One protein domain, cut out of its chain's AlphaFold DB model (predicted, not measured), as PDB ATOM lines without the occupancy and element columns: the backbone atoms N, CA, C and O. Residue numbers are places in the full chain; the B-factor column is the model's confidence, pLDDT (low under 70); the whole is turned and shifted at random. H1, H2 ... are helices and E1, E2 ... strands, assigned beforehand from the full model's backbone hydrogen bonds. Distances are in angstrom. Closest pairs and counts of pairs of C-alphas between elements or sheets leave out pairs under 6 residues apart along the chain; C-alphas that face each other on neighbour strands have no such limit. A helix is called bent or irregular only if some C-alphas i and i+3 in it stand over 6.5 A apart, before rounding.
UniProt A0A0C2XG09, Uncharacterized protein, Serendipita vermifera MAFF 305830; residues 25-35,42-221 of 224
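What this domain is: This is residues 25 to 35 and 42 to 221 of the 224 residues of an uncharacterized protein of Serendipita vermifera MAFF 305830 (UniProt A0A0C2XG09). One long, twisted sheet of eight strands runs from E1 to E8, with H3 and H6 over one face, H2, H4 and H5 farther out on that side, and H1 only grazing the sheet near E1. After E8 the backbone folds back across the opposite face, where H7 packs over E3. The printed part has 191 residues, with seven named helices and eight named strands in the order E1 H1 E2 H2 E3 H3 H4 E4 H5 E5 H6 E6 E7 E8 H7; its class is mixed, helices and strands. The sheet, in the order E1 to E8, is mixed: parallel from E1 to E6, then antiparallel. The whole is compact, with a radius of gyration of the C-alphas of 16.7 A and spans of 50 by 34 by 31 A.

Where its parts are: E1, residues 54 to 57, begins at C-alpha 54 (37.947, -54.079, 6.005). Then come H1, 61 to 69; E2, 74 to 77; H2, 82 to 94, 20.0 A long; E3, 101 to 104; H3, 107 to 116, 14.7 A; H4, 118 to 121; and E4, 126 to 130. H5, 139 to 152, is 20.7 A long and irregular: C-alphas 146 and 149 are 7.3 A apart. E5, 158 to 162, H6, 172 to 181, E6, 187 to 191, E7, 196 to 201, 16.0 A, and E8, 204 to 209, 16.6 A, follow. H7, 215 to 219, ends at C-alpha 219 (32.372, -51.202, 5.516).

How they stand to each other: E1 and E8 are the edge strands. E1 and E2 are parallel, with N 57 and O 76 at 2.7 A. Five strand-helix-strand units, parallel neighbour strands joined through helices, have right-handed crossovers: E1 H1 E2, E2 H2 E3, E3 H3 H4 E4, E4 H5 E5 and E5 H6 E6. E6 E7 E8 form a meander, each strand the antiparallel neighbour of the one before; N 190 and O 196 are 2.9 A apart, N 197 and O 208 2.8 A. H3 lies over E3 at a height over the sheet of 10.6 A. H6 is on the same face, at 9.6 A; H7 is on the opposite face, over E3 at 6.0 A. H1 touches H2 at a shallow tilt of 30 degrees, the same way, closest at C-alphas 68 and 91, 4.8 A. H5 touches H3 with residues 149 to 152 alone, closest at C-alphas 115 and 149, 6.4 A. H4 is close to H2 but not clearly touching, closest at C-alphas 93 and 120, 6.8 A. In H1, H6 and H7 every O i to N i+4 pair is within hydrogen-bond range; H2 has 7 of 9, H3 4 of 6 and H5 5 of 10, and H4 is too short for such a pair.

The domain as a whole: The C-alphas of Gly 42 and Arg 137, the two farthest apart, are 52.1 A apart. Residues 36 to 41 are cut out, a gap of 17.4 A between C-alphas 35 and 42. No link between named elements is long. Fourteen residues have pLDDT under 70: 33 to 35, 42 to 44, 46, 134 to 137 and 166 to 168.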
ATOM      1  N   SER A  25      44.630 -65.547   0.709       79.44
ATOM      2  CA  SER A  25      45.129 -64.503  -0.198       79.44
ATOM      3  C   SER A  25      44.046 -63.624  -0.833       79.44
ATOM      4  O   SER A  25      44.369 -62.586  -1.406       79.44
ATOM      5  N   ASN A  26      42.778 -64.039  -0.772       83.88
ATOM      6  CA  ASN A  26      41.648 -63.371  -1.428       83.88
ATOM      7  C   ASN A  26      40.660 -62.726  -0.451       83.88
ATOM      8  O   ASN A  26      39.675 -62.142  -0.892       83.88
ATOM      9  N   VAL A  27      40.893 -62.836   0.858       86.06
ATOM     10  CA  VAL A  27      39.989 -62.251   1.849       86.06
ATOM     11  C   VAL A  27      40.334 -60.780   2.034       86.06
ATOM     12  O   VAL A  27      41.410 -60.426   2.517       86.06
ATOM     13  N   GLU A  28      39.391 -59.927   1.650       91.44
ATOM     14  CA  GLU A  28      39.517 -58.467   1.729       91.44
ATOM     15  C   GLU A  28      38.745 -57.882   2.915       91.44
ATOM     16  O   GLU A  28      39.101 -56.821   3.437       91.44
ATOM     17  N   VAL A  29      37.716 -58.602   3.370       92.06
ATOM     18  CA  VAL A  29      36.790 -58.172   4.417       92.06
ATOM     19  C   VAL A  29      36.599 -59.276   5.459       92.06
ATOM     20  O   VAL A  29      36.425 -60.442   5.102       92.06
ATOM     21  N   LEU A  30      36.605 -58.919   6.747       90.56
ATOM     22  CA  LEU A  30      36.437 -59.873   7.850       90.56
ATOM     23  C   LEU A  30      35.465 -59.354   8.916       90.56
ATOM     24  O   LEU A  30      35.675 -58.282   9.487       90.56
ATOM     25  N   LYS A  31      34.434 -60.151   9.213       89.19
ATOM     26  CA  LYS A  31      33.426 -59.905  10.255       89.19
ATOM     27  C   LYS A  31      33.283 -61.131  11.148       89.19
ATOM     28  O   LYS A  31      33.439 -62.251  10.667       89.19
ATOM     29  N   TRP A  32      32.923 -60.927  12.409       79.06
ATOM     30  CA  TRP A  32      32.694 -62.014  13.355       79.06
ATOM     31  C   TRP A  32      31.200 -62.351  13.421       79.06
ATOM     32  O   TRP A  32      30.355 -61.472  13.592       79.06
ATOM     33  N   SER A  33      30.858 -63.630  13.277       68.00
ATOM     34  CA  SER A  33      29.504 -64.149  13.529       68.00
ATOM     35  C   SER A  33      29.335 -64.614  14.979       68.00
ATOM     36  O   SER A  33      28.239 -64.522  15.525       68.00
ATOM     37  N   THR A  34      30.422 -65.050  15.621       57.53
ATOM     38  CA  THR A  34      30.480 -65.503  17.018       57.53
ATOM     39  C   THR A  34      31.806 -65.084  17.666       57.53
ATOM     40  O   THR A  34      32.791 -64.858  16.953       57.53
ATOM     41  N   PRO A  35      31.871 -64.963  19.007       56.34
ATOM     42  CA  PRO A  35      33.146 -64.864  19.708       56.34
ATOM     43  C   PRO A  35      33.979 -66.097  19.354       56.34
ATOM     44  O   PRO A  35      33.538 -67.231  19.554       56.34
ATOM     45  N   GLY A  42      47.620 -69.190  12.377       59.56
ATOM     46  CA  GLY A  42      48.040 -68.297  11.291       59.56
ATOM     47  C   GLY A  42      47.444 -66.886  11.313       59.56
ATOM     48  O   GLY A  42      48.023 -66.007  10.692       59.56
ATOM     49  N   LEU A  43      46.380 -66.582  12.074       65.25
ATOM     50  CA  LEU A  43      45.838 -65.204  12.112       65.25
ATOM     51  C   LEU A  43      46.789 -64.173  12.736       65.25
ATOM     52  O   LEU A  43      46.657 -62.982  12.457       65.25
ATOM     53  N   GLY A  44      47.739 -64.623  13.558       62.12
ATOM     54  CA  GLY A  44      48.816 -63.773  14.067       62.12
ATOM     55  C   GLY A  44      49.956 -63.538  13.081       62.12
ATOM     56  O   GLY A  44      50.787 -62.669  13.325       62.12
ATOM     57  N   ASP A  45      49.976 -64.264  11.963       70.69
ATOM     58  CA  ASP A  45      50.888 -63.997  10.866       70.69
ATOM     59  C   ASP A  45      50.291 -62.887   9.971       70.69
ATOM     60  O   ASP A  45      49.192 -63.040   9.411       70.69
ATOM     61  N   PRO A  46      50.971 -61.739   9.806       65.38
ATOM     62  CA  PRO A  46      50.507 -60.684   8.912       65.38
ATOM     63  C   PRO A  46      50.355 -61.159   7.455       65.38
ATOM     64  O   PRO A  46      49.528 -60.597   6.736       65.38
ATOM     65  N   THR A  47      51.051 -62.222   7.036       73.94
ATOM     66  CA  THR A  47      50.994 -62.793   5.677       73.94
ATOM     67  C   THR A  47      49.788 -63.705   5.421       73.94
ATOM     68  O   THR A  47      49.476 -64.015   4.270       73.94
ATOM     69  N   CYS A  48      49.055 -64.102   6.468       81.25
ATOM     70  CA  CYS A  48      47.899 -65.000   6.362       81.25
ATOM     71  C   CYS A  48      46.715 -64.366   5.610       81.25
ATOM     72  O   CYS A  48      45.908 -65.061   5.006       81.25
ATOM     73  N   LEU A  49      46.603 -63.039   5.618       85.56
ATOM     74  CA  LEU A  49      45.459 -62.291   5.081       85.56
ATOM     75  C   LEU A  49      45.971 -60.975   4.458       85.56
ATOM     76  O   LEU A  49      45.690 -59.881   4.959       85.56
ATOM     77  N   PRO A  50      46.768 -61.067   3.381       84.31
ATOM     78  CA  PRO A  50      47.550 -59.946   2.864       84.31
ATOM     79  C   PRO A  50      46.692 -58.851   2.214       84.31
ATOM     80  O   PRO A  50      47.139 -57.716   2.091       84.31
ATOM     81  N   LYS A  51      45.460 -59.178   1.800       89.56
ATOM     82  CA  LYS A  51      44.521 -58.235   1.170       89.56
ATOM     83  C   LYS A  51      43.474 -57.667   2.130       89.56
ATOM     84  O   LYS A  51      42.634 -56.875   1.702       89.56
ATOM     85  N   LEU A  52      43.510 -58.049   3.411       91.69
ATOM     86  CA  LEU A  52      42.519 -57.604   4.384       91.69
ATOM     87  C   LEU A  52      42.590 -56.083   4.559       91.69
ATOM     88  O   LEU A  52      43.584 -55.555   5.054       91.69
ATOM     89  N   ASN A  53      41.511 -55.397   4.194       94.00
ATOM     90  CA  ASN A  53      41.401 -53.944   4.292       94.00
ATOM     91  C   ASN A  53      40.150 -53.485   5.057       94.00
ATOM     92  O   ASN A  53      40.135 -52.347   5.537       94.00
ATOM     93  N   ALA A  54      39.144 -54.355   5.222       96.19
ATOM     94  CA  ALA A  54      37.947 -54.079   6.005       96.19
ATOM     95  C   ALA A  54      37.794 -55.059   7.173       96.19
ATOM     96  O   ALA A  54      37.895 -56.273   6.998       96.19
ATOM     97  N   LEU A  55      37.523 -54.539   8.368       95.06
ATOM     98  CA  LEU A  55      37.509 -55.325   9.600       95.06
ATOM     99  C   LEU A  55      36.349 -54.915  10.509       95.06
ATOM    100  O   LEU A  55      36.060 -53.731  10.672       95.06
ATOM    101  N   GLU A  56      35.721 -55.890  11.159       94.12
ATOM    102  CA  GLU A  56      34.966 -55.651  12.387       94.12
ATOM    103  C   GLU A  56      35.882 -55.789  13.612       94.12
ATOM    104  O   GLU A  56      36.529 -56.814  13.818       94.12
ATOM    105  N   TYR A  57      35.940 -54.758  14.448       92.94
ATOM    106  CA  TYR A  57      36.608 -54.774  15.741       92.94
ATOM    107  C   TYR A  57      35.594 -55.059  16.844       92.94
ATOM    108  O   TYR A  57      34.635 -54.308  17.018       92.94
ATOM    109  N   ASN A  58      35.833 -56.114  17.616       88.75
ATOM    110  CA  ASN A  58      34.961 -56.573  18.699       88.75
ATOM    111  C   ASN A  58      35.686 -56.675  20.052       88.75
ATOM    112  O   ASN A  58      35.171 -57.310  20.959       88.75
ATOM    113  N   ALA A  59      36.866 -56.055  20.179       86.88
ATOM    114  CA  ALA A  59      37.752 -56.119  21.347       86.88
ATOM    115  C   ALA A  59      38.379 -57.494  21.653       86.88
ATOM    116  O   ALA A  59      39.240 -57.574  22.528       86.88
ATOM    117  N   GLU A  60      38.057 -58.537  20.884       84.62
ATOM    118  CA  GLU A  60      38.736 -59.828  20.997       84.62
ATOM    119  C   GLU A  60      40.195 -59.733  20.541       84.62
ATOM    120  O   GLU A  60      40.542 -58.941  19.654       84.62
ATOM    121  N   GLY A  61      41.047 -60.596  21.104       83.88
ATOM    122  CA  GLY A  61      42.494 -60.580  20.866       83.88
ATOM    123  C   GLY A  61      42.871 -60.621  19.383       83.88
ATOM    124  O   GLY A  61      43.782 -59.911  18.958       83.88
ATOM    125  N   VAL A  62      42.120 -61.375  18.574       84.06
ATOM    126  CA  VAL A  62      42.343 -61.464  17.125       84.06
ATOM    127  C   VAL A  62      42.037 -60.138  16.426       84.06
ATOM    128  O   VAL A  62      42.875 -59.642  15.680       84.06
ATOM    129  N   SER A  63      40.876 -59.522  16.677       87.62
ATOM    130  CA  SER A  63      40.517 -58.247  16.032       87.62
ATOM    131  C   SER A  63      41.497 -57.126  16.399       87.62
ATOM    132  O   SER A  63      41.868 -56.323  15.542       87.62
ATOM    133  N   LYS A  64      41.993 -57.129  17.644       88.75
ATOM    134  CA  LYS A  64      43.050 -56.229  18.110       88.75
ATOM    135  C   LYS A  64      44.354 -56.457  17.356       88.75
ATOM    136  O   LYS A  64      44.902 -55.498  16.821       88.75
ATOM    137  N   LEU A  65      44.820 -57.704  17.285       87.31
ATOM    138  CA  LEU A  65      46.064 -58.059  16.605       87.31
ATOM    139  C   LEU A  65      46.027 -57.657  15.127       87.31
ATOM    140  O   LEU A  65      46.967 -57.037  14.626       87.31
ATOM    141  N   LEU A  66      44.915 -57.944  14.449       89.62
ATOM    142  CA  LEU A  66      44.706 -57.577  13.053       89.62
ATOM    143  C   LEU A  66      44.715 -56.060  12.849       89.62
ATOM    144  O   LEU A  66      45.371 -55.580  11.930       89.62
ATOM    145  N   LEU A  67      44.044 -55.302  13.720       91.81
ATOM    146  CA  LEU A  67      44.039 -53.841  13.647       91.81
ATOM    147  C   LEU A  67      45.423 -53.237  13.941       91.81
ATOM    148  O   LEU A  67      45.795 -52.251  13.315       91.81
ATOM    149  N   THR A  68      46.198 -53.828  14.859       90.56
ATOM    150  CA  THR A  68      47.538 -53.327  15.214       90.56
ATOM    151  C   THR A  68      48.602 -53.608  14.161       90.56
ATOM    152  O   THR A  68      49.575 -52.869  14.071       90.56
ATOM    153  N   THR A  69      48.457 -54.699  13.407       88.00
ATOM    154  CA  THR A  69      49.518 -55.211  12.523       88.00
ATOM    155  C   THR A  69      49.260 -54.942  11.047       88.00
ATOM    156  O   THR A  69      50.119 -55.246  10.221       88.00
ATOM    157  N   ARG A  70      48.088 -54.396  10.687       87.94
ATOM    158  CA  ARG A  70      47.688 -54.237   9.286       87.94
ATOM    159  C   ARG A  70      47.129 -52.857   8.962       87.94
ATOM    160  O   ARG A  70      46.449 -52.256   9.794       87.94
ATOM    161  N   PRO A  71      47.313 -52.399   7.708       90.19
ATOM    162  CA  PRO A  71      46.805 -51.117   7.230       90.19
ATOM    163  C   PRO A  71      45.301 -51.183   6.913       90.19
ATOM    164  O   PRO A  71      44.880 -50.989   5.771       90.19
ATOM    165  N   ILE A  72      44.474 -51.467   7.922       94.94
ATOM    166  CA  ILE A  72      43.015 -51.514   7.784       94.94
ATOM    167  C   ILE A  72      42.492 -50.136   7.362       94.94
ATOM    168  O   ILE A  72      42.812 -49.115   7.971       94.94
ATOM    169  N   GLN A  73      41.666 -50.114   6.318       96.62
ATOM    170  CA  GLN A  73      41.088 -48.896   5.756       96.62
ATOM    171  C   GLN A  73      39.634 -48.690   6.176       96.62
ATOM    172  O   GLN A  73      39.194 -47.550   6.324       96.62
ATOM    173  N   ARG A  74      38.877 -49.773   6.370       97.62
ATOM    174  CA  ARG A  74      37.452 -49.711   6.703       97.62
ATOM    175  C   ARG A  74      37.185 -50.479   7.988       97.62
ATOM    176  O   ARG A  74      37.457 -51.670   8.070       97.62
ATOM    177  N   LEU A  75      36.664 -49.802   9.001       96.19
ATOM    178  CA  LEU A  75      36.509 -50.380  10.331       96.19
ATOM    179  C   LEU A  75      35.067 -50.274  10.825       96.19
ATOM    180  O   LEU A  75      34.548 -49.175  11.014       96.19
ATOM    181  N   GLN A  76      34.434 -51.408  11.110       94.94
ATOM    182  CA  GLN A  76      33.243 -51.440  11.956       94.94
ATOM    183  C   GLN A  76      33.679 -51.691  13.396       94.94
ATOM    184  O   GLN A  76      34.270 -52.720  13.681       94.94
ATOM    185  N   VAL A  77      33.368 -50.800  14.327       93.25
ATOM    186  CA  VAL A  77      33.560 -51.041  15.760       93.25
ATOM    187  C   VAL A  77      32.240 -51.563  16.320       93.25
ATOM    188  O   VAL A  77      31.223 -50.861  16.281       93.25
ATOM    189  N   ALA A  78      32.248 -52.805  16.801       89.06
ATOM    190  CA  ALA A  78      31.110 -53.423  17.467       89.06
ATOM    191  C   ALA A  78      30.766 -52.694  18.780       89.06
ATOM    192  O   ALA A  78      31.426 -51.731  19.175       89.06
ATOM    193  N   ASP A  79      29.703 -53.134  19.451       84.62
ATOM    194  CA  ASP A  79      29.338 -52.575  20.750       84.62
ATOM    195  C   ASP A  79      30.313 -53.095  21.814       84.62
ATOM    196  O   ASP A  79      30.170 -54.202  22.327       84.62
ATOM    197  N   ILE A  80      31.385 -52.333  22.038       83.62
ATOM    198  CA  ILE A  80      32.464 -52.674  22.968       83.62
ATOM    199  C   ILE A  80      32.254 -51.976  24.312       83.62
ATOM    200  O   ILE A  80      31.785 -50.831  24.378       83.62
ATOM    201  N   HIS A  81      32.674 -52.633  25.392       83.19
ATOM    202  CA  HIS A  81      32.548 -52.080  26.735       83.19
ATOM    203  C   HIS A  81      33.424 -50.831  26.888       83.19
ATOM    204  O   HIS A  81      34.419 -50.632  26.185       83.19
ATOM    205  N   HIS A  82      33.079 -49.963  27.844       79.56
ATOM    206  CA  HIS A  82      33.836 -48.731  28.085       79.56
ATOM    207  C   HIS A  82      35.327 -49.002  28.358       79.56
ATOM    208  O   HIS A  82      36.187 -48.249  27.897       79.56
ATOM    209  N   HIS A  83      35.636 -50.095  29.060       79.94
ATOM    210  CA  HIS A  83      37.006 -50.507  29.378       79.94
ATOM    211  C   HIS A  83      37.830 -50.871  28.129       79.94
ATOM    212  O   HIS A  83      39.031 -50.593  28.085       79.94
ATOM    213  N   ASP A  84      37.191 -51.374  27.071       86.44
ATOM    214  CA  ASP A  84      37.863 -51.801  25.837       86.44
ATOM    215  C   ASP A  84      38.194 -50.642  24.893       86.44
ATOM    216  O   ASP A  84      39.001 -50.784  23.972       86.44
ATOM    217  N   ARG A  85      37.634 -49.450  25.139       86.19
ATOM    218  CA  ARG A  85      37.916 -48.249  24.334       86.19
ATOM    219  C   ARG A  85      39.380 -47.839  24.396       86.19
ATOM    220  O   ARG A  85      39.924 -47.380  23.397       86.19
ATOM    221  N   ARG A  86      40.040 -48.037  25.544       87.69
ATOM    222  CA  ARG A  86      41.484 -47.789  25.672       87.69
ATOM    223  C   ARG A  86      42.275 -48.719  24.756       87.69
ATOM    224  O   ARG A  86      43.224 -48.275  24.118       87.69
ATOM    225  N   GLN A  87      41.873 -49.987  24.673       89.25
ATOM    226  CA  GLN A  87      42.529 -50.964  23.808       89.25
ATOM    227  C   GLN A  87      42.324 -50.636  22.331       89.25
ATOM    228  O   GLN A  87      43.282 -50.709  21.567       89.25
ATOM    229  N   LEU A  88      41.119 -50.199  21.952       91.12
ATOM    230  CA  LEU A  88      40.842 -49.710  20.604       91.12
ATOM    231  C   LEU A  88      41.754 -48.529  20.248       91.12
ATOM    232  O   LEU A  88      42.376 -48.546  19.192       91.12
ATOM    233  N   SER A  89      41.885 -47.532  21.129       89.75
ATOM    234  CA  SER A  89      42.780 -46.392  20.890       89.75
ATOM    235  C   SER A  89      44.235 -46.823  20.699       89.75
ATOM    236  O   SER A  89      44.884 -46.344  19.775       89.75
ATOM    237  N   ILE A  90      44.737 -47.747  21.526       90.88
ATOM    238  CA  ILE A  90      46.094 -48.299  21.378       90.88
ATOM    239  C   ILE A  90      46.237 -49.001  20.024       90.88
ATOM    240  O   ILE A  90      47.212 -48.770  19.317       90.88
ATOM    241  N   ALA A  91      45.248 -49.810  19.635       91.62
ATOM    242  CA  ALA A  91      45.281 -50.528  18.367       91.62
ATOM    243  C   ALA A  91      45.292 -49.585  17.155       91.62
ATOM    244  O   ALA A  91      46.083 -49.769  16.234       91.62
ATOM    245  N   LEU A  92      44.473 -48.532  17.188       92.56
ATOM    246  CA  LEU A  92      44.438 -47.494  16.156       92.56
ATOM    247  C   LEU A  92      45.758 -46.715  16.055       92.56
ATOM    248  O   LEU A  92      46.149 -46.306  14.964       92.56
ATOM    249  N   GLN A  93      46.450 -46.508  17.179       91.94
ATOM    250  CA  GLN A  93      47.750 -45.834  17.212       91.94
ATOM    251  C   GLN A  93      48.877 -46.669  16.602       91.94
ATOM    252  O   GLN A  93      49.858 -46.090  16.145       91.94
ATOM    253  N   SER A  94      48.759 -47.999  16.577       89.19
ATOM    254  CA  SER A  94      49.788 -48.878  16.005       89.19
ATOM    255  C   SER A  94      49.853 -48.827  14.475       89.19
ATOM    256  O   SER A  94      50.908 -49.092  13.908       89.19
ATOM    257  N   SER A  95      48.758 -48.451  13.805       83.38
ATOM    258  CA  SER A  95      48.690 -48.321  12.343       83.38
ATOM    259  C   SER A  95      47.933 -47.040  11.938       83.38
ATOM    260  O   SER A  95      46.823 -47.102  11.390       83.38
ATOM    261  N   PRO A  96      48.496 -45.851  12.229       85.88
ATOM    262  CA  PRO A  96      47.800 -44.579  12.086       85.88
ATOM    263  C   PRO A  96      47.619 -44.171  10.616       85.88
ATOM    264  O   PRO A  96      48.470 -44.419   9.768       85.88
ATOM    265  N   GLY A  97      46.520 -43.474  10.309       83.38
ATOM    266  CA  GLY A  97      46.356 -42.787   9.022       83.38
ATOM    267  C   GLY A  97      45.937 -43.661   7.834       83.38
ATOM    268  O   GLY A  97      45.898 -43.162   6.711       83.38
ATOM    269  N   HIS A  98      45.585 -44.930   8.049       91.81
ATOM    270  CA  HIS A  98      45.065 -45.808   6.990       91.81
ATOM    271  C   HIS A  98      43.541 -45.756   6.843       91.81
ATOM    272  O   HIS A  98      43.019 -46.013   5.757       91.81
ATOM    273  N   LEU A  99      42.830 -45.381   7.908       95.88
ATOM    274  CA  LEU A  99      41.373 -45.412   7.934       95.88
ATOM    275  C   LEU A  99      40.751 -44.372   6.998       95.88
ATOM    276  O   LEU A  99      40.975 -43.169   7.131       95.88
ATOM    277  N   THR A 100      39.903 -44.863   6.100       97.25
ATOM    278  CA  THR A 100      39.025 -44.083   5.224       97.25
ATOM    279  C   THR A 100      37.570 -44.167   5.679       97.25
ATOM    280  O   THR A 100      36.839 -43.189   5.541       97.25
ATOM    281  N   HIS A 101      37.152 -45.284   6.284       97.50
ATOM    282  CA  HIS A 101      35.791 -45.483   6.783       97.50
ATOM    283  C   HIS A 101      35.815 -46.012   8.213       97.50
ATOM    284  O   HIS A 101      36.532 -46.966   8.515       97.50
ATOM    285  N   ILE A 102      34.990 -45.434   9.085       95.44
ATOM    286  CA  ILE A 102      34.766 -45.972  10.426       95.44
ATOM    287  C   ILE A 102      33.295 -45.872  10.817       95.44
ATOM    288  O   ILE A 102      32.674 -44.822  10.678       95.44
ATOM    289  N   ILE A 103      32.726 -46.956  11.332       94.44
ATOM    290  CA  ILE A 103      31.356 -46.974  11.848       94.44
ATOM    291  C   ILE A 103      31.378 -47.538  13.260       94.44
ATOM    292  O   ILE A 103      31.840 -48.654  13.472       94.44
ATOM    293  N   PHE A 104      30.878 -46.772  14.226       90.56
ATOM    294  CA  PHE A 104      30.832 -47.183  15.627       90.56
ATOM    295  C   PHE A 104      29.410 -47.555  16.008       90.56
ATOM    296  O   PHE A 104      28.594 -46.649  16.098       90.56
ATOM    297  N   LYS A 105      29.108 -48.811  16.361       84.88
ATOM    298  CA  LYS A 105      27.746 -49.158  16.821       84.88
ATOM    299  C   LYS A 105      27.232 -48.239  17.952       84.88
ATOM    300  O   LYS A 105      26.032 -47.992  18.025       84.88
ATOM    301  N   GLY A 106      28.131 -47.662  18.764       75.38
ATOM    302  CA  GLY A 106      27.838 -46.579  19.713       75.38
ATOM    303  C   GLY A 106      28.615 -45.275  19.453       75.38
ATOM    304  O   GLY A 106      29.736 -45.099  19.935       75.38
ATOM    305  N   PHE A 107      27.997 -44.297  18.781       76.81
ATOM    306  CA  PHE A 107      28.657 -43.035  18.397       76.81
ATOM    307  C   PHE A 107      29.013 -42.090  19.561       76.81
ATOM    308  O   PHE A 107      29.964 -41.319  19.481       76.81
ATOM    309  N   ASN A 108      28.304 -42.126  20.692       73.44
ATOM    310  CA  ASN A 108      28.672 -41.258  21.821       73.44
ATOM    311  C   ASN A 108      30.054 -41.601  22.402       73.44
ATOM    312  O   ASN A 108      30.777 -40.701  22.826       73.44
ATOM    313  N   GLY A 109      30.451 -42.876  22.369       70.44
ATOM    314  CA  GLY A 109      31.781 -43.296  22.805       70.44
ATOM    315  C   GLY A 109      32.903 -42.882  21.857       70.44
ATOM    316  O   GLY A 109      34.029 -42.659  22.298       70.44
ATOM    317  N   SER A 110      32.604 -42.740  20.567       75.88
ATOM    318  CA  SER A 110      33.613 -42.484  19.540       75.88
ATOM    319  C   SER A 110      34.069 -41.033  19.468       75.88
ATOM    320  O   SER A 110      35.227 -40.774  19.144       75.88
ATOM    321  N   LYS A 111      33.212 -40.080  19.857       84.69
ATOM    322  CA  LYS A 111      33.567 -38.651  19.922       84.69
ATOM    323  C   LYS A 111      34.806 -38.401  20.771       84.69
ATOM    324  O   LYS A 111      35.654 -37.601  20.387       84.69
ATOM    325  N   GLY A 112      34.917 -39.093  21.909       86.12
ATOM    326  CA  GLY A 112      36.071 -38.979  22.799       86.12
ATOM    327  C   GLY A 112      37.367 -39.424  22.122       86.12
ATOM    328  O   GLY A 112      38.374 -38.731  22.226       86.12
ATOM    329  N   ILE A 113      37.319 -40.522  21.363       87.81
ATOM    330  CA  ILE A 113      38.477 -41.059  20.633       87.81
ATOM    331  C   ILE A 113      38.911 -40.088  19.526       87.81
ATOM    332  O   ILE A 113      40.088 -39.729  19.452       87.81
ATOM    333  N   ILE A 114      37.961 -39.605  18.715       90.12
ATOM    334  CA  ILE A 114      38.242 -38.646  17.632       90.12
ATOM    335  C   ILE A 114      38.832 -37.352  18.199       90.12
ATOM    336  O   ILE A 114      39.837 -36.863  17.692       90.12
ATOM    337  N   LYS A 115      38.247 -36.817  19.278       91.00
ATOM    338  CA  LYS A 115      38.719 -35.580  19.913       91.00
ATOM    339  C   LYS A 115      40.118 -35.731  20.515       91.00
ATOM    340  O   LYS A 115      40.914 -34.805  20.413       91.00
ATOM    341  N   ALA A 116      40.411 -36.870  21.141       89.50
ATOM    342  CA  ALA A 116      41.706 -37.116  21.769       89.50
ATOM    343  C   ALA A 116      42.827 -37.353  20.747       89.50
ATOM    344  O   ALA A 116      43.980 -37.038  21.022       89.50
ATOM    345  N   THR A 117      42.504 -37.928  19.583       89.25
ATOM    346  CA  THR A 117      43.510 -38.395  18.615       89.25
ATOM    347  C   THR A 117      43.123 -38.108  17.154       89.25
ATOM    348  O   THR A 117      43.074 -39.023  16.331       89.25
ATOM    349  N   PRO A 118      42.879 -36.839  16.773       90.19
ATOM    350  CA  PRO A 118      42.399 -36.497  15.430       90.19
ATOM    351  C   PRO A 118      43.384 -36.893  14.318       90.19
ATOM    352  O   PRO A 118      42.966 -37.235  13.213       90.19
ATOM    353  N   LEU A 119      44.688 -36.926  14.623       89.88
ATOM    354  CA  LEU A 119      45.743 -37.307  13.678       89.88
ATOM    355  C   LEU A 119      45.629 -38.758  13.175       89.88
ATOM    356  O   LEU A 119      46.118 -39.066  12.092       89.88
ATOM    357  N   LEU A 120      44.942 -39.647  13.906       90.25
ATOM    358  CA  LEU A 120      44.692 -41.020  13.444       90.25
ATOM    359  C   LEU A 120      43.697 -41.067  12.275       90.25
ATOM    360  O   LEU A 120      43.684 -42.029  11.509       90.25
ATOM    361  N   PHE A 121      42.891 -40.015  12.122       92.88
ATOM    362  CA  PHE A 121      41.753 -39.943  11.210       92.88
ATOM    363  C   PHE A 121      41.974 -38.964  10.049       92.88
ATOM    364  O   PHE A 121      41.023 -38.508   9.417       92.88
ATOM    365  N   VAL A 122      43.231 -38.646   9.728       91.75
ATOM    366  CA  VAL A 122      43.574 -37.673   8.675       91.75
ATOM    367  C   VAL A 122      43.110 -38.084   7.280       91.75
ATOM    368  O   VAL A 122      42.885 -37.214   6.455       91.75
ATOM    369  N   ARG A 123      42.928 -39.380   6.993       95.31
ATOM    370  CA  ARG A 123      42.396 -39.866   5.704       95.31
ATOM    371  C   ARG A 123      40.918 -40.243   5.758       95.31
ATOM    372  O   ARG A 123      40.387 -40.756   4.776       95.31
ATOM    373  N   LEU A 124      40.259 -39.995   6.887       96.38
ATOM    374  CA  LEU A 124      38.908 -40.470   7.121       96.38
ATOM    375  C   LEU A 124      37.912 -39.706   6.242       96.38
ATOM    376  O   LEU A 124      37.799 -38.484   6.321       96.38
ATOM    377  N   GLN A 125      37.196 -40.451   5.407       97.12
ATOM    378  CA  GLN A 125      36.209 -39.962   4.447       97.12
ATOM    379  C   GLN A 125      34.777 -40.235   4.906       97.12
ATOM    380  O   GLN A 125      33.876 -39.476   4.544       97.12
ATOM    381  N   HIS A 126      34.572 -41.271   5.720       97.00
ATOM    382  CA  HIS A 126      33.256 -41.680   6.189       97.00
ATOM    383  C   HIS A 126      33.239 -41.991   7.691       97.00
ATOM    384  O   HIS A 126      34.089 -42.733   8.191       97.00
ATOM    385  N   VAL A 127      32.230 -41.462   8.391       94.81
ATOM    386  CA  VAL A 127      31.944 -41.746   9.808       94.81
ATOM    387  C   VAL A 127      30.493 -42.167   9.968       94.81
ATOM    388  O   VAL A 127      29.599 -41.472   9.491       94.81
ATOM    389  N   GLY A 128      30.251 -43.265  10.678       92.56
ATOM    390  CA  GLY A 128      28.907 -43.812  10.812       92.56
ATOM    391  C   GLY A 128      28.337 -43.959  12.205       92.56
ATOM    392  O   GLY A 128      29.006 -43.736  13.218       92.56
ATOM    393  N   SER A 129      27.077 -44.405  12.186       85.56
ATOM    394  CA  SER A 129      26.157 -44.555  13.312       85.56
ATOM    395  C   SER A 129      25.826 -43.255  14.035       85.56
ATOM    396  O   SER A 129      25.629 -43.252  15.251       85.56
ATOM    397  N   ILE A 130      25.721 -42.142  13.297       89.88
ATOM    398  CA  ILE A 130      25.169 -40.910  13.864       89.88
ATOM    399  C   ILE A 130      23.774 -41.234  14.419       89.88
ATOM    400  O   ILE A 130      22.912 -41.696  13.662       89.88
ATOM    401  N   PRO A 131      23.549 -41.061  15.734       83.12
ATOM    402  CA  PRO A 131      22.342 -41.558  16.351       83.12
ATOM    403  C   PRO A 131      21.162 -40.696  15.930       83.12
ATOM    404  O   PRO A 131      21.293 -39.505  15.641       83.12
ATOM    405  N   TRP A 132      19.995 -41.321  15.932       76.94
ATOM    406  CA  TRP A 132      18.735 -40.623  15.773       76.94
ATOM    407  C   TRP A 132      18.495 -39.658  16.946       76.94
ATOM    408  O   TRP A 132      18.728 -40.013  18.102       76.94
ATOM    409  N   PHE A 133      18.024 -38.446  16.648       72.81
ATOM    410  CA  PHE A 133      17.927 -37.331  17.600       72.81
ATOM    411  C   PHE A 133      16.494 -36.813  17.826       72.81
ATOM    412  O   PHE A 133      16.314 -35.707  18.321       72.81
ATOM    413  N   SER A 134      15.452 -37.611  17.558       59.97
ATOM    414  CA  SER A 134      14.051 -37.168  17.745       59.97
ATOM    415  C   SER A 134      13.679 -36.689  19.138       59.97
ATOM    416  O   SER A 134      12.761 -35.889  19.283       59.97
ATOM    417  N   ARG A 135      14.362 -37.196  20.170       57.84
ATOM    418  CA  ARG A 135      14.109 -36.804  21.558       57.84
ATOM    419  C   ARG A 135      14.612 -35.394  21.862       57.84
ATOM    420  O   ARG A 135      14.271 -34.848  22.907       57.84
ATOM    421  N   GLN A 136      15.417 -34.802  20.982       62.41
ATOM    422  CA  GLN A 136      15.824 -33.410  21.089       62.41
ATOM    423  C   GLN A 136      14.835 -32.550  20.313       62.41
ATOM    424  O   GLN A 136      14.601 -32.761  19.127       62.41
ATOM    425  N   ARG A 137      14.255 -31.556  20.997       64.88
ATOM    426  CA  ARG A 137      13.325 -30.590  20.385       64.88
ATOM    427  C   ARG A 137      13.950 -29.819  19.218       64.88
ATOM    428  O   ARG A 137      13.212 -29.264  18.415       64.88
ATOM    429  N   ASP A 138      15.281 -29.788  19.139       81.56
ATOM    430  CA  ASP A 138      16.031 -29.054  18.130       81.56
ATOM    431  C   ASP A 138      17.183 -29.900  17.552       81.56
ATOM    432  O   ASP A 138      18.177 -30.203  18.221       81.56
ATOM    433  N   ALA A 139      17.038 -30.269  16.277       83.31
ATOM    434  CA  ALA A 139      18.031 -31.008  15.504       83.31
ATOM    435  C   ALA A 139      19.334 -30.216  15.289       83.31
ATOM    436  O   ALA A 139      20.413 -30.804  15.219       83.31
ATOM    437  N   ILE A 140      19.251 -28.886  15.196       85.94
ATOM    438  CA  ILE A 140      20.412 -28.009  15.015       85.94
ATOM    439  C   ILE A 140      21.232 -27.989  16.305       85.94
ATOM    440  O   ILE A 140      22.437 -28.242  16.271       85.94
ATOM    441  N   ALA A 141      20.573 -27.813  17.453       85.88
ATOM    442  CA  ALA A 141      21.231 -27.885  18.755       85.88
ATOM    443  C   ALA A 141      21.918 -29.243  18.986       85.88
ATOM    444  O   ALA A 141      23.016 -29.301  19.554       85.88
ATOM    445  N   PHE A 142      21.317 -30.345  18.518       86.00
ATOM    446  CA  PHE A 142      21.974 -31.652  18.533       86.00
ATOM    447  C   PHE A 142      23.246 -31.657  17.688       86.00
ATOM    448  O   PHE A 142      24.298 -32.054  18.183       86.00
ATOM    449  N   ILE A 143      23.165 -31.204  16.436       88.19
ATOM    450  CA  ILE A 143      24.318 -31.146  15.536       88.19
ATOM    451  C   ILE A 143      25.465 -30.351  16.180       88.19
ATOM    452  O   ILE A 143      26.594 -30.843  16.236       88.19
ATOM    453  N   ASP A 144      25.188 -29.173  16.732       87.69
ATOM    454  CA  ASP A 144      26.229 -28.316  17.305       87.69
ATOM    455  C   ASP A 144      26.883 -28.943  18.546       87.69
ATOM    456  O   ASP A 144      28.111 -28.941  18.693       87.69
ATOM    457  N   SER A 145      26.085 -29.561  19.416       85.69
ATOM    458  CA  SER A 145      26.583 -30.178  20.651       85.69
ATOM    459  C   SER A 145      27.247 -31.542  20.432       85.69
ATOM    460  O   SER A 145      28.208 -31.882  21.123       85.69
ATOM    461  N   HIS A 146      26.765 -32.339  19.476       84.31
ATOM    462  CA  HIS A 146      27.162 -33.740  19.316       84.31
ATOM    463  C   HIS A 146      28.044 -33.986  18.088       84.31
ATOM    464  O   HIS A 146      28.848 -34.918  18.126       84.31
ATOM    465  N   LEU A 147      27.934 -33.189  17.025       89.56
ATOM    466  CA  LEU A 147      28.644 -33.401  15.756       89.56
ATOM    467  C   LEU A 147      29.734 -32.365  15.473       89.56
ATOM    468  O   LEU A 147      30.465 -32.509  14.497       89.56
ATOM    469  N   SER A 148      29.937 -31.375  16.346       89.19
ATOM    470  CA  SER A 148      31.033 -30.402  16.214       89.19
ATOM    471  C   SER A 148      32.424 -31.043  16.128       89.19
ATOM    472  O   SER A 148      33.304 -30.496  15.463       89.19
ATOM    473  N   VAL A 149      32.616 -32.233  16.713       90.81
ATOM    474  CA  VAL A 149      33.864 -33.015  16.614       90.81
ATOM    475  C   VAL A 149      34.234 -33.375  15.169       90.81
ATOM    476  O   VAL A 149      35.411 -33.539  14.863       90.81
ATOM    477  N   LEU A 150      33.258 -33.445  14.255       91.81
ATOM    478  CA  LEU A 150      33.503 -33.769  12.848       91.81
ATOM    479  C   LEU A 150      34.371 -32.717  12.144       91.81
ATOM    480  O   LEU A 150      35.040 -33.043  11.168       91.81
ATOM    481  N   LYS A 151      34.436 -31.480  12.662       92.38
ATOM    482  CA  LYS A 151      35.339 -30.425  12.160       92.38
ATOM    483  C   LYS A 151      36.815 -30.827  12.202       92.38
ATOM    484  O   LYS A 151      37.613 -30.282  11.449       92.38
ATOM    485  N   LEU A 152      37.170 -31.786  13.058       93.12
ATOM    486  CA  LEU A 152      38.531 -32.308  13.189       93.12
ATOM    487  C   LEU A 152      38.927 -33.272  12.058       93.12
ATOM    488  O   LEU A 152      40.064 -33.731  12.030       93.12
ATOM    489  N   LEU A 153      38.004 -33.612  11.150       94.25
ATOM    490  CA  LEU A 153      38.180 -34.639  10.122       94.25
ATOM    491  C   LEU A 153      38.278 -33.999   8.724       94.25
ATOM    492  O   LEU A 153      37.269 -33.889   8.031       94.25
ATOM    493  N   PRO A 154      39.462 -33.565   8.259       93.00
ATOM    494  CA  PRO A 154      39.594 -32.673   7.097       93.00
ATOM    495  C   PRO A 154      39.149 -33.257   5.745       93.00
ATOM    496  O   PRO A 154      38.934 -32.499   4.791       93.00
ATOM    497  N   HIS A 155      39.014 -34.581   5.647       95.75
ATOM    498  CA  HIS A 155      38.628 -35.299   4.428       95.75
ATOM    499  C   HIS A 155      37.255 -35.974   4.518       95.75
ATOM    500  O   HIS A 155      36.880 -36.692   3.593       95.75
ATOM    501  N   LEU A 156      36.489 -35.718   5.583       96.31
ATOM    502  CA  LEU A 156      35.151 -36.276   5.733       96.31
ATOM    503  C   LEU A 156      34.250 -35.785   4.591       96.31
ATOM    504  O   LEU A 156      34.107 -34.588   4.354       96.31
ATOM    505  N   THR A 157      33.648 -36.723   3.871       96.50
ATOM    506  CA  THR A 157      32.743 -36.455   2.743       96.50
ATOM    507  C   THR A 157      31.417 -37.183   2.886       96.50
ATOM    508  O   THR A 157      30.443 -36.820   2.220       96.50
ATOM    509  N   SER A 158      31.348 -38.180   3.769       97.19
ATOM    510  CA  SER A 158      30.162 -38.989   3.957       97.19
ATOM    511  C   SER A 158      29.881 -39.308   5.423       97.19
ATOM    512  O   SER A 158      30.795 -39.433   6.237       97.19
ATOM    513  N   LEU A 159      28.599 -39.445   5.748       95.62
ATOM    514  CA  LEU A 159      28.124 -39.912   7.043       95.62
ATOM    515  C   LEU A 159      27.163 -41.081   6.890       95.62
ATOM    516  O   LEU A 159      26.439 -41.163   5.898       95.62
ATOM    517  N   ASP A 160      27.135 -41.936   7.900       93.81
ATOM    518  CA  ASP A 160      26.113 -42.959   8.101       93.81
ATOM    519  C   ASP A 160      25.306 -42.647   9.361       93.81
ATOM    520  O   ASP A 160      25.862 -42.349  10.421       93.81
ATOM    521  N   ALA A 161      23.986 -42.681   9.237       92.00
ATOM    522  CA  ALA A 161      23.064 -42.254  10.270       92.00
ATOM    523  C   ALA A 161      21.911 -43.237  10.464       92.00
ATOM    524  O   ALA A 161      21.439 -43.879   9.526       92.00
ATOM    525  N   LEU A 162      21.413 -43.294  11.696       88.25
ATOM    526  CA  LEU A 162      20.275 -44.126  12.059       88.25
ATOM    527  C   LEU A 162      18.954 -43.387  11.805       88.25
ATOM    528  O   LEU A 162      18.779 -42.228  12.195       88.25
ATOM    529  N   ALA A 163      18.009 -44.078  11.169       84.75
ATOM    530  CA  ALA A 163      16.615 -43.673  11.066       84.75
ATOM    531  C   ALA A 163      15.864 -44.007  12.359       84.75
ATOM    532  O   ALA A 163      16.057 -45.064  12.961       84.75
ATOM    533  N   GLY A 164      14.960 -43.115  12.748       76.06
ATOM    534  CA  GLY A 164      14.064 -43.330  13.870       76.06
ATOM    535  C   GLY A 164      12.804 -44.125  13.543       76.06
ATOM    536  O   GLY A 164      12.400 -44.154  12.378       76.06
ATOM    537  N   PRO A 165      12.126 -44.688  14.561       71.12
ATOM    538  CA  PRO A 165      10.771 -45.225  14.438       71.12
ATOM    539  C   PRO A 165       9.741 -44.167  14.007       71.12
ATOM    540  O   PRO A 165       8.897 -44.467  13.169       71.12
ATOM    541  N   ASP A 166       9.851 -42.922  14.489       67.81
ATOM    542  CA  ASP A 166       8.831 -41.874  14.272       67.81
ATOM    543  C   ASP A 166       9.036 -41.052  12.984       67.81
ATOM    544  O   ASP A 166       8.406 -40.015  12.778       67.81
ATOM    545  N   GLY A 167       9.943 -41.486  12.104       65.06
ATOM    546  CA  GLY A 167      10.196 -40.850  10.811       65.06
ATOM    547  C   GLY A 167      11.573 -40.193  10.666       65.06
ATOM    548  O   GLY A 167      12.485 -40.358  11.479       65.06
ATOM    549  N   ASN A 168      11.741 -39.479   9.548       68.19
ATOM    550  CA  ASN A 168      13.023 -38.933   9.109       68.19
ATOM    551  C   ASN A 168      13.225 -37.478   9.564       68.19
ATOM    552  O   ASN A 168      12.604 -36.574   9.012       68.19
ATOM    553  N   GLN A 169      14.163 -37.250  10.485       78.19
ATOM    554  CA  GLN A 169      14.610 -35.902  10.865       78.19
ATOM    555  C   GLN A 169      15.847 -35.411  10.094       78.19
ATOM    556  O   GLN A 169      16.250 -34.260  10.245       78.19
ATOM    557  N   TRP A 170      16.421 -36.236   9.215       86.44
ATOM    558  CA  TRP A 170      17.401 -35.795   8.223       86.44
ATOM    559  C   TRP A 170      16.681 -35.043   7.106       86.44
ATOM    560  O   TRP A 170      16.333 -35.612   6.067       86.44
ATOM    561  N   THR A 171      16.397 -33.769   7.366       87.88
ATOM    562  CA  THR A 171      15.786 -32.826   6.425       87.88
ATOM    563  C   THR A 171      16.855 -32.036   5.676       87.88
ATOM    564  O   THR A 171      18.013 -31.978   6.091       87.88
ATOM    565  N   ASN A 172      16.464 -31.370   4.589       89.94
ATOM    566  CA  ASN A 172      17.365 -30.488   3.848       89.94
ATOM    567  C   ASN A 172      17.973 -29.399   4.764       89.94
ATOM    568  O   ASN A 172      19.184 -29.208   4.752       89.94
ATOM    569  N   ALA A 173      17.180 -28.787   5.653       89.62
ATOM    570  CA  ALA A 173      17.665 -27.776   6.600       89.62
ATOM    571  C   ALA A 173      18.781 -28.298   7.529       89.62
ATOM    572  O   ALA A 173      19.799 -27.632   7.719       89.62
ATOM    573  N   VAL A 174      18.624 -29.518   8.055       90.56
ATOM    574  CA  VAL A 174      19.631 -30.201   8.888       90.56
ATOM    575  C   VAL A 174      20.914 -30.452   8.093       90.56
ATOM    576  O   VAL A 174      22.010 -30.207   8.592       90.56
ATOM    577  N   LEU A 175      20.794 -30.886   6.837       92.94
ATOM    578  CA  LEU A 175      21.937 -31.148   5.955       92.94
ATOM    579  C   LEU A 175      22.672 -29.866   5.550       92.94
ATOM    580  O   LEU A 175      23.902 -29.851   5.515       92.94
ATOM    581  N   VAL A 176      21.941 -28.781   5.288       92.56
ATOM    582  CA  VAL A 176      22.515 -27.452   5.031       92.56
ATOM    583  C   VAL A 176      23.282 -26.958   6.254       92.56
ATOM    584  O   VAL A 176      24.409 -26.486   6.111       92.56
ATOM    585  N   HIS A 177      22.726 -27.106   7.462       91.94
ATOM    586  CA  HIS A 177      23.433 -26.738   8.693       91.94
ATOM    587  C   HIS A 177      24.694 -27.579   8.904       91.94
ATOM    588  O   HIS A 177      25.774 -27.046   9.154       91.94
ATOM    589  N   LEU A 178      24.595 -28.894   8.714       91.75
ATOM    590  CA  LEU A 178      25.733 -29.800   8.834       91.75
ATOM    591  C   LEU A 178      26.836 -29.488   7.812       91.75
ATOM    592  O   LEU A 178      28.019 -29.552   8.143       91.75
ATOM    593  N   ASN A 179      26.464 -29.073   6.600       92.88
ATOM    594  CA  ASN A 179      27.409 -28.618   5.585       92.88
ATOM    595  C   ASN A 179      28.158 -27.337   6.000       92.88
ATOM    596  O   ASN A 179      29.336 -27.191   5.690       92.88
ATOM    597  N   LYS A 180      27.529 -26.427   6.757       91.12
ATOM    598  CA  LYS A 180      28.237 -25.262   7.326       91.12
ATOM    599  C   LYS A 180      29.310 -25.684   8.329       91.12
ATOM    600  O   LYS A 180      30.349 -25.035   8.421       91.12
ATOM    601  N   LEU A 181      29.088 -26.772   9.070       89.56
ATOM    602  CA  LEU A 181      30.111 -27.339   9.952       89.56
ATOM    603  C   LEU A 181      31.197 -28.081   9.171       89.56
ATOM    604  O   LEU A 181      32.351 -28.066   9.594       89.56
ATOM    605  N   HIS A 182      30.841 -28.722   8.055       92.19
ATOM    606  CA  HIS A 182      31.768 -29.490   7.230       92.19
ATOM    607  C   HIS A 182      31.478 -29.357   5.729       92.19
ATOM    608  O   HIS A 182      30.735 -30.143   5.142       92.19
ATOM    609  N   HIS A 183      32.112 -28.369   5.093       92.00
ATOM    610  CA  HIS A 183      31.818 -27.954   3.714       92.00
ATOM    611  C   HIS A 183      32.070 -29.028   2.640       92.00
ATOM    612  O   HIS A 183      31.564 -28.917   1.516       92.00
ATOM    613  N   LYS A 184      32.860 -30.066   2.951       94.50
ATOM    614  CA  LYS A 184      33.159 -31.173   2.027       94.50
ATOM    615  C   LYS A 184      32.144 -32.309   2.112       94.50
ATOM    616  O   LYS A 184      32.222 -33.230   1.299       94.50
ATOM    617  N   LEU A 185      31.194 -32.253   3.047       95.62
ATOM    618  CA  LEU A 185      30.176 -33.278   3.208       95.62
ATOM    619  C   LEU A 185      29.240 -33.318   1.993       95.62
ATOM    620  O   LEU A 185      28.569 -32.339   1.668       95.62
ATOM    621  N   ARG A 186      29.175 -34.470   1.325       95.94
ATOM    622  CA  ARG A 186      28.415 -34.672   0.082       95.94
ATOM    623  C   ARG A 186      27.401 -35.805   0.153       95.94
ATOM    624  O   ARG A 186      26.565 -35.907  -0.738       95.94
ATOM    625  N   LYS A 187      27.479 -36.678   1.160       96.62
ATOM    626  CA  LYS A 187      26.651 -37.886   1.221       96.62
ATOM    627  C   LYS A 187      26.242 -38.212   2.652       96.62
ATOM    628  O   LYS A 187      27.102 -38.361   3.511       96.62
ATOM    629  N   VAL A 188      24.952 -38.396   2.901       95.56
ATOM    630  CA  VAL A 188      24.451 -38.942   4.171       95.56
ATOM    631  C   VAL A 188      23.633 -40.185   3.859       95.56
ATOM    632  O   VAL A 188      22.589 -40.100   3.214       95.56
ATOM    633  N   LEU A 189      24.144 -41.341   4.268       95.62
ATOM    634  CA  LEU A 189      23.444 -42.616   4.206       95.62
ATOM    635  C   LEU A 189      22.590 -42.751   5.463       95.62
ATOM    636  O   LEU A 189      23.086 -42.553   6.568       95.62
ATOM    637  N   VAL A 190      21.312 -43.073   5.297       93.38
ATOM    638  CA  VAL A 190      20.395 -43.281   6.415       93.38
ATOM    639  C   VAL A 190      19.825 -44.691   6.337       93.38
ATOM    640  O   VAL A 190      19.246 -45.056   5.313       93.38
ATOM    641  N   HIS A 191      19.982 -45.473   7.408       90.25
ATOM    642  CA  HIS A 191      19.480 -46.853   7.513       90.25
ATOM    643  C   HIS A 191      18.638 -47.088   8.763       90.25
ATOM    644  O   HIS A 191      18.695 -46.333   9.729       90.25
ATOM    645  N   GLY A 192      17.824 -48.140   8.723       86.25
ATOM    646  CA  GLY A 192      16.842 -48.490   9.745       86.25
ATOM    647  C   GLY A 192      15.584 -49.071   9.090       86.25
ATOM    648  O   GLY A 192      15.703 -49.809   8.107       86.25
ATOM    649  N   PRO A 193      14.370 -48.731   9.562       85.19
ATOM    650  CA  PRO A 193      13.126 -49.213   8.950       85.19
ATOM    651  C   PRO A 193      12.989 -48.848   7.462       85.19
ATOM    652  O   PRO A 193      12.460 -49.630   6.668       85.19
ATOM    653  N   ARG A 194      13.501 -47.668   7.082       85.25
ATOM    654  CA  ARG A 194      13.607 -47.180   5.699       85.25
ATOM    655  C   ARG A 194      15.057 -46.804   5.413       85.25
ATOM    656  O   ARG A 194      15.736 -46.292   6.300       85.25
ATOM    657  N   CYS A 195      15.507 -47.061   4.189       91.81
ATOM    658  CA  CYS A 195      16.870 -46.787   3.752       91.81
ATOM    659  C   CYS A 195      16.853 -45.779   2.604       91.81
ATOM    660  O   CYS A 195      16.185 -45.980   1.592       91.81
ATOM    661  N   PHE A 196      17.593 -44.689   2.756       93.31
ATOM    662  CA  PHE A 196      17.722 -43.664   1.727       93.31
ATOM    663  C   PHE A 196      19.081 -42.983   1.829       93.31
ATOM    664  O   PHE A 196      19.778 -43.057   2.840       93.31
ATOM    665  N   VAL A 197      19.456 -42.303   0.756       95.44
ATOM    666  CA  VAL A 197      20.692 -41.539   0.674       95.44
ATOM    667  C   VAL A 197      20.348 -40.106   0.322       95.44
ATOM    668  O   VAL A 197      19.596 -39.852  -0.620       95.44
ATOM    669  N   TRP A 198      20.931 -39.175   1.061       96.44
ATOM    670  CA  TRP A 198      21.033 -37.785   0.653       96.44
ATOM    671  C   TRP A 198      22.360 -37.578  -0.066       96.44
ATOM    672  O   TRP A 198      23.416 -37.878   0.496       96.44
ATOM    673  N   LYS A 199      22.320 -37.078  -1.301       96.81
ATOM    674  CA  LYS A 199      23.512 -36.692  -2.068       96.81
ATOM    675  C   LYS A 199      23.473 -35.200  -2.365       96.81
ATOM    676  O   LYS A 199      22.420 -34.666  -2.702       96.81
ATOM    677  N   ARG A 200      24.621 -34.539  -2.242       95.62
ATOM    678  CA  ARG A 200      24.780 -33.125  -2.568       95.62
ATOM    679  C   ARG A 200      25.292 -32.965  -3.996       95.62
ATOM    680  O   ARG A 200      26.360 -33.486  -4.319       95.62
ATOM    681  N   GLN A 201      24.564 -32.217  -4.815       90.44
ATOM    682  CA  GLN A 201      24.983 -31.785  -6.146       90.44
ATOM    683  C   GLN A 201      25.088 -30.257  -6.139       90.44
ATOM    684  O   GLN A 201      24.084 -29.551  -6.076       90.44
ATOM    685  N   GLY A 202      26.318 -29.734  -6.113       86.44
ATOM    686  CA  GLY A 202      26.547 -28.306  -5.868       86.44
ATOM    687  C   GLY A 202      26.053 -27.898  -4.476       86.44
ATOM    688  O   GLY A 202      26.571 -28.397  -3.474       86.44
ATOM    689  N   GLU A 203      25.041 -27.032  -4.432       85.69
ATOM    690  CA  GLU A 203      24.398 -26.538  -3.201       85.69
ATOM    691  C   GLU A 203      23.082 -27.263  -2.864       85.69
ATOM    692  O   GLU A 203      22.479 -27.015  -1.821       85.69
ATOM    693  N   ILE A 204      22.629 -28.178  -3.725       92.00
ATOM    694  CA  ILE A 204      21.332 -28.843  -3.582       92.00
ATOM    695  C   ILE A 204      21.526 -30.235  -2.983       92.00
ATOM    696  O   ILE A 204      22.401 -30.995  -3.399       92.00
ATOM    697  N   TRP A 205      20.685 -30.578  -2.007       96.25
ATOM    698  CA  TRP A 205      20.586 -31.922  -1.447       96.25
ATOM    699  C   TRP A 205      19.403 -32.669  -2.052       96.25
ATOM    700  O   TRP A 205      18.257 -32.236  -1.930       96.25
ATOM    701  N   GLU A 206      19.683 -33.827  -2.638       96.06
ATOM    702  CA  GLU A 206      18.691 -34.706  -3.245       96.06
ATOM    703  C   GLU A 206      18.555 -35.990  -2.437       96.06
ATOM    704  O   GLU A 206      19.552 -36.623  -2.071       96.06
ATOM    705  N   LYS A 207      17.309 -36.390  -2.171       95.19
ATOM    706  CA  LYS A 207      16.986 -37.634  -1.477       95.19
ATOM    707  C   LYS A 207      16.659 -38.727  -2.485       95.19
ATOM    708  O   LYS A 207      15.805 -38.536  -3.346       95.19
ATOM    709  N   ARG A 208      17.253 -39.904  -2.307       94.88
ATOM    710  CA  ARG A 208      16.930 -41.113  -3.069       94.88
ATOM    711  C   ARG A 208      16.688 -42.287  -2.127       94.88
ATOM    712  O   ARG A 208      17.561 -42.621  -1.333       94.88
ATOM    713  N   GLU A 209      15.524 -42.921  -2.232       94.25
ATOM    714  CA  GLU A 209      15.252 -44.196  -1.555       94.25
ATOM    715  C   GLU A 209      16.118 -45.308  -2.172       94.25
ATOM    716  O   GLU A 209      16.351 -45.328  -3.385       94.25
ATOM    717  N   VAL A 210      16.626 -46.215  -1.338       94.62
ATOM    718  CA  VAL A 210      17.507 -47.313  -1.759       94.62
ATOM    719  C   VAL A 210      17.101 -48.626  -1.093       94.62
ATOM    720  O   VAL A 210      16.367 -48.644  -0.103       94.62
ATOM    721  N   SER A 211      17.603 -49.736  -1.632       94.00
ATOM    722  CA  SER A 211      17.491 -51.045  -0.991       94.00
ATOM    723  C   SER A 211      18.068 -51.018   0.423       94.00
ATOM    724  O   SER A 211      18.961 -50.227   0.732       94.00
ATOM    725  N   ARG A 212      17.565 -51.906   1.285       93.69
ATOM    726  CA  ARG A 212      18.069 -52.036   2.656       93.69
ATOM    727  C   ARG A 212      19.568 -52.331   2.662       93.69
ATOM    728  O   ARG A 212      20.033 -53.172   1.898       93.69
ATOM    729  N   PHE A 213      20.284 -51.660   3.555       93.75
ATOM    730  CA  PHE A 213      21.706 -51.865   3.807       93.75
ATOM    731  C   PHE A 213      21.987 -51.753   5.307       93.75
ATOM    732  O   PHE A 213      21.183 -51.224   6.076       93.75
ATOM    733  N   THR A 214      23.135 -52.269   5.713       92.12
ATOM    734  CA  THR A 214      23.647 -52.252   7.081       92.12
ATOM    735  C   THR A 214      24.965 -51.488   7.143       92.12
ATOM    736  O   THR A 214      25.629 -51.272   6.129       92.12
ATOM    737  N   SER A 215      25.420 -51.157   8.350       91.88
ATOM    738  CA  SER A 215      26.772 -50.627   8.562       91.88
ATOM    739  C   SER A 215      27.861 -51.517   7.952       91.88
ATOM    740  O   SER A 215      28.849 -51.015   7.418       91.88
ATOM    741  N   TRP A 216      27.658 -52.838   7.948       93.62
ATOM    742  CA  TRP A 216      28.621 -53.758   7.353       93.62
ATOM    743  C   TRP A 216      28.669 -53.645   5.826       93.62
ATOM    744  O   TRP A 216      29.738 -53.787   5.237       93.62
ATOM    745  N   ASP A 217      27.542 -53.335   5.181       94.75
ATOM    746  CA  ASP A 217      27.486 -53.101   3.735       94.75
ATOM    747  C   ASP A 217      28.318 -51.887   3.318       94.75
ATOM    748  O   ASP A 217      29.007 -51.926   2.300       94.75
ATOM    749  N   ILE A 218      28.344 -50.847   4.150       94.50
ATOM    750  CA  ILE A 218      29.215 -49.686   3.941       94.50
ATOM    751  C   ILE A 218      30.685 -50.073   4.130       94.50
ATOM    752  O   ILE A 218      31.538 -49.746   3.303       94.50
ATOM    753  N   ILE A 219      30.995 -50.800   5.206       95.69
ATOM    754  CA  ILE A 219      32.372 -51.202   5.516       95.69
ATOM    755  C   ILE A 219      32.948 -52.157   4.467       95.69
ATOM    756  O   ILE A 219      34.132 -52.058   4.170       95.69
ATOM    757  N   ARG A 220      32.132 -53.001   3.828       94.19
ATOM    758  CA  ARG A 220      32.570 -53.833   2.691       94.19
ATOM    759  C   ARG A 220      32.521 -53.129   1.326       94.19
ATOM    760  O   ARG A 220      32.817 -53.765   0.324       94.19
ATOM    761  N   GLY A 221      32.119 -51.856   1.270       92.00
ATOM    762  CA  GLY A 221      32.088 -51.050   0.040       92.00
ATOM    763  C   GLY A 221      30.884 -51.258  -0.878       92.00
ATOM    764  O   GLY A 221      30.862 -50.732  -1.984       92.00
TER     765      GLY A 221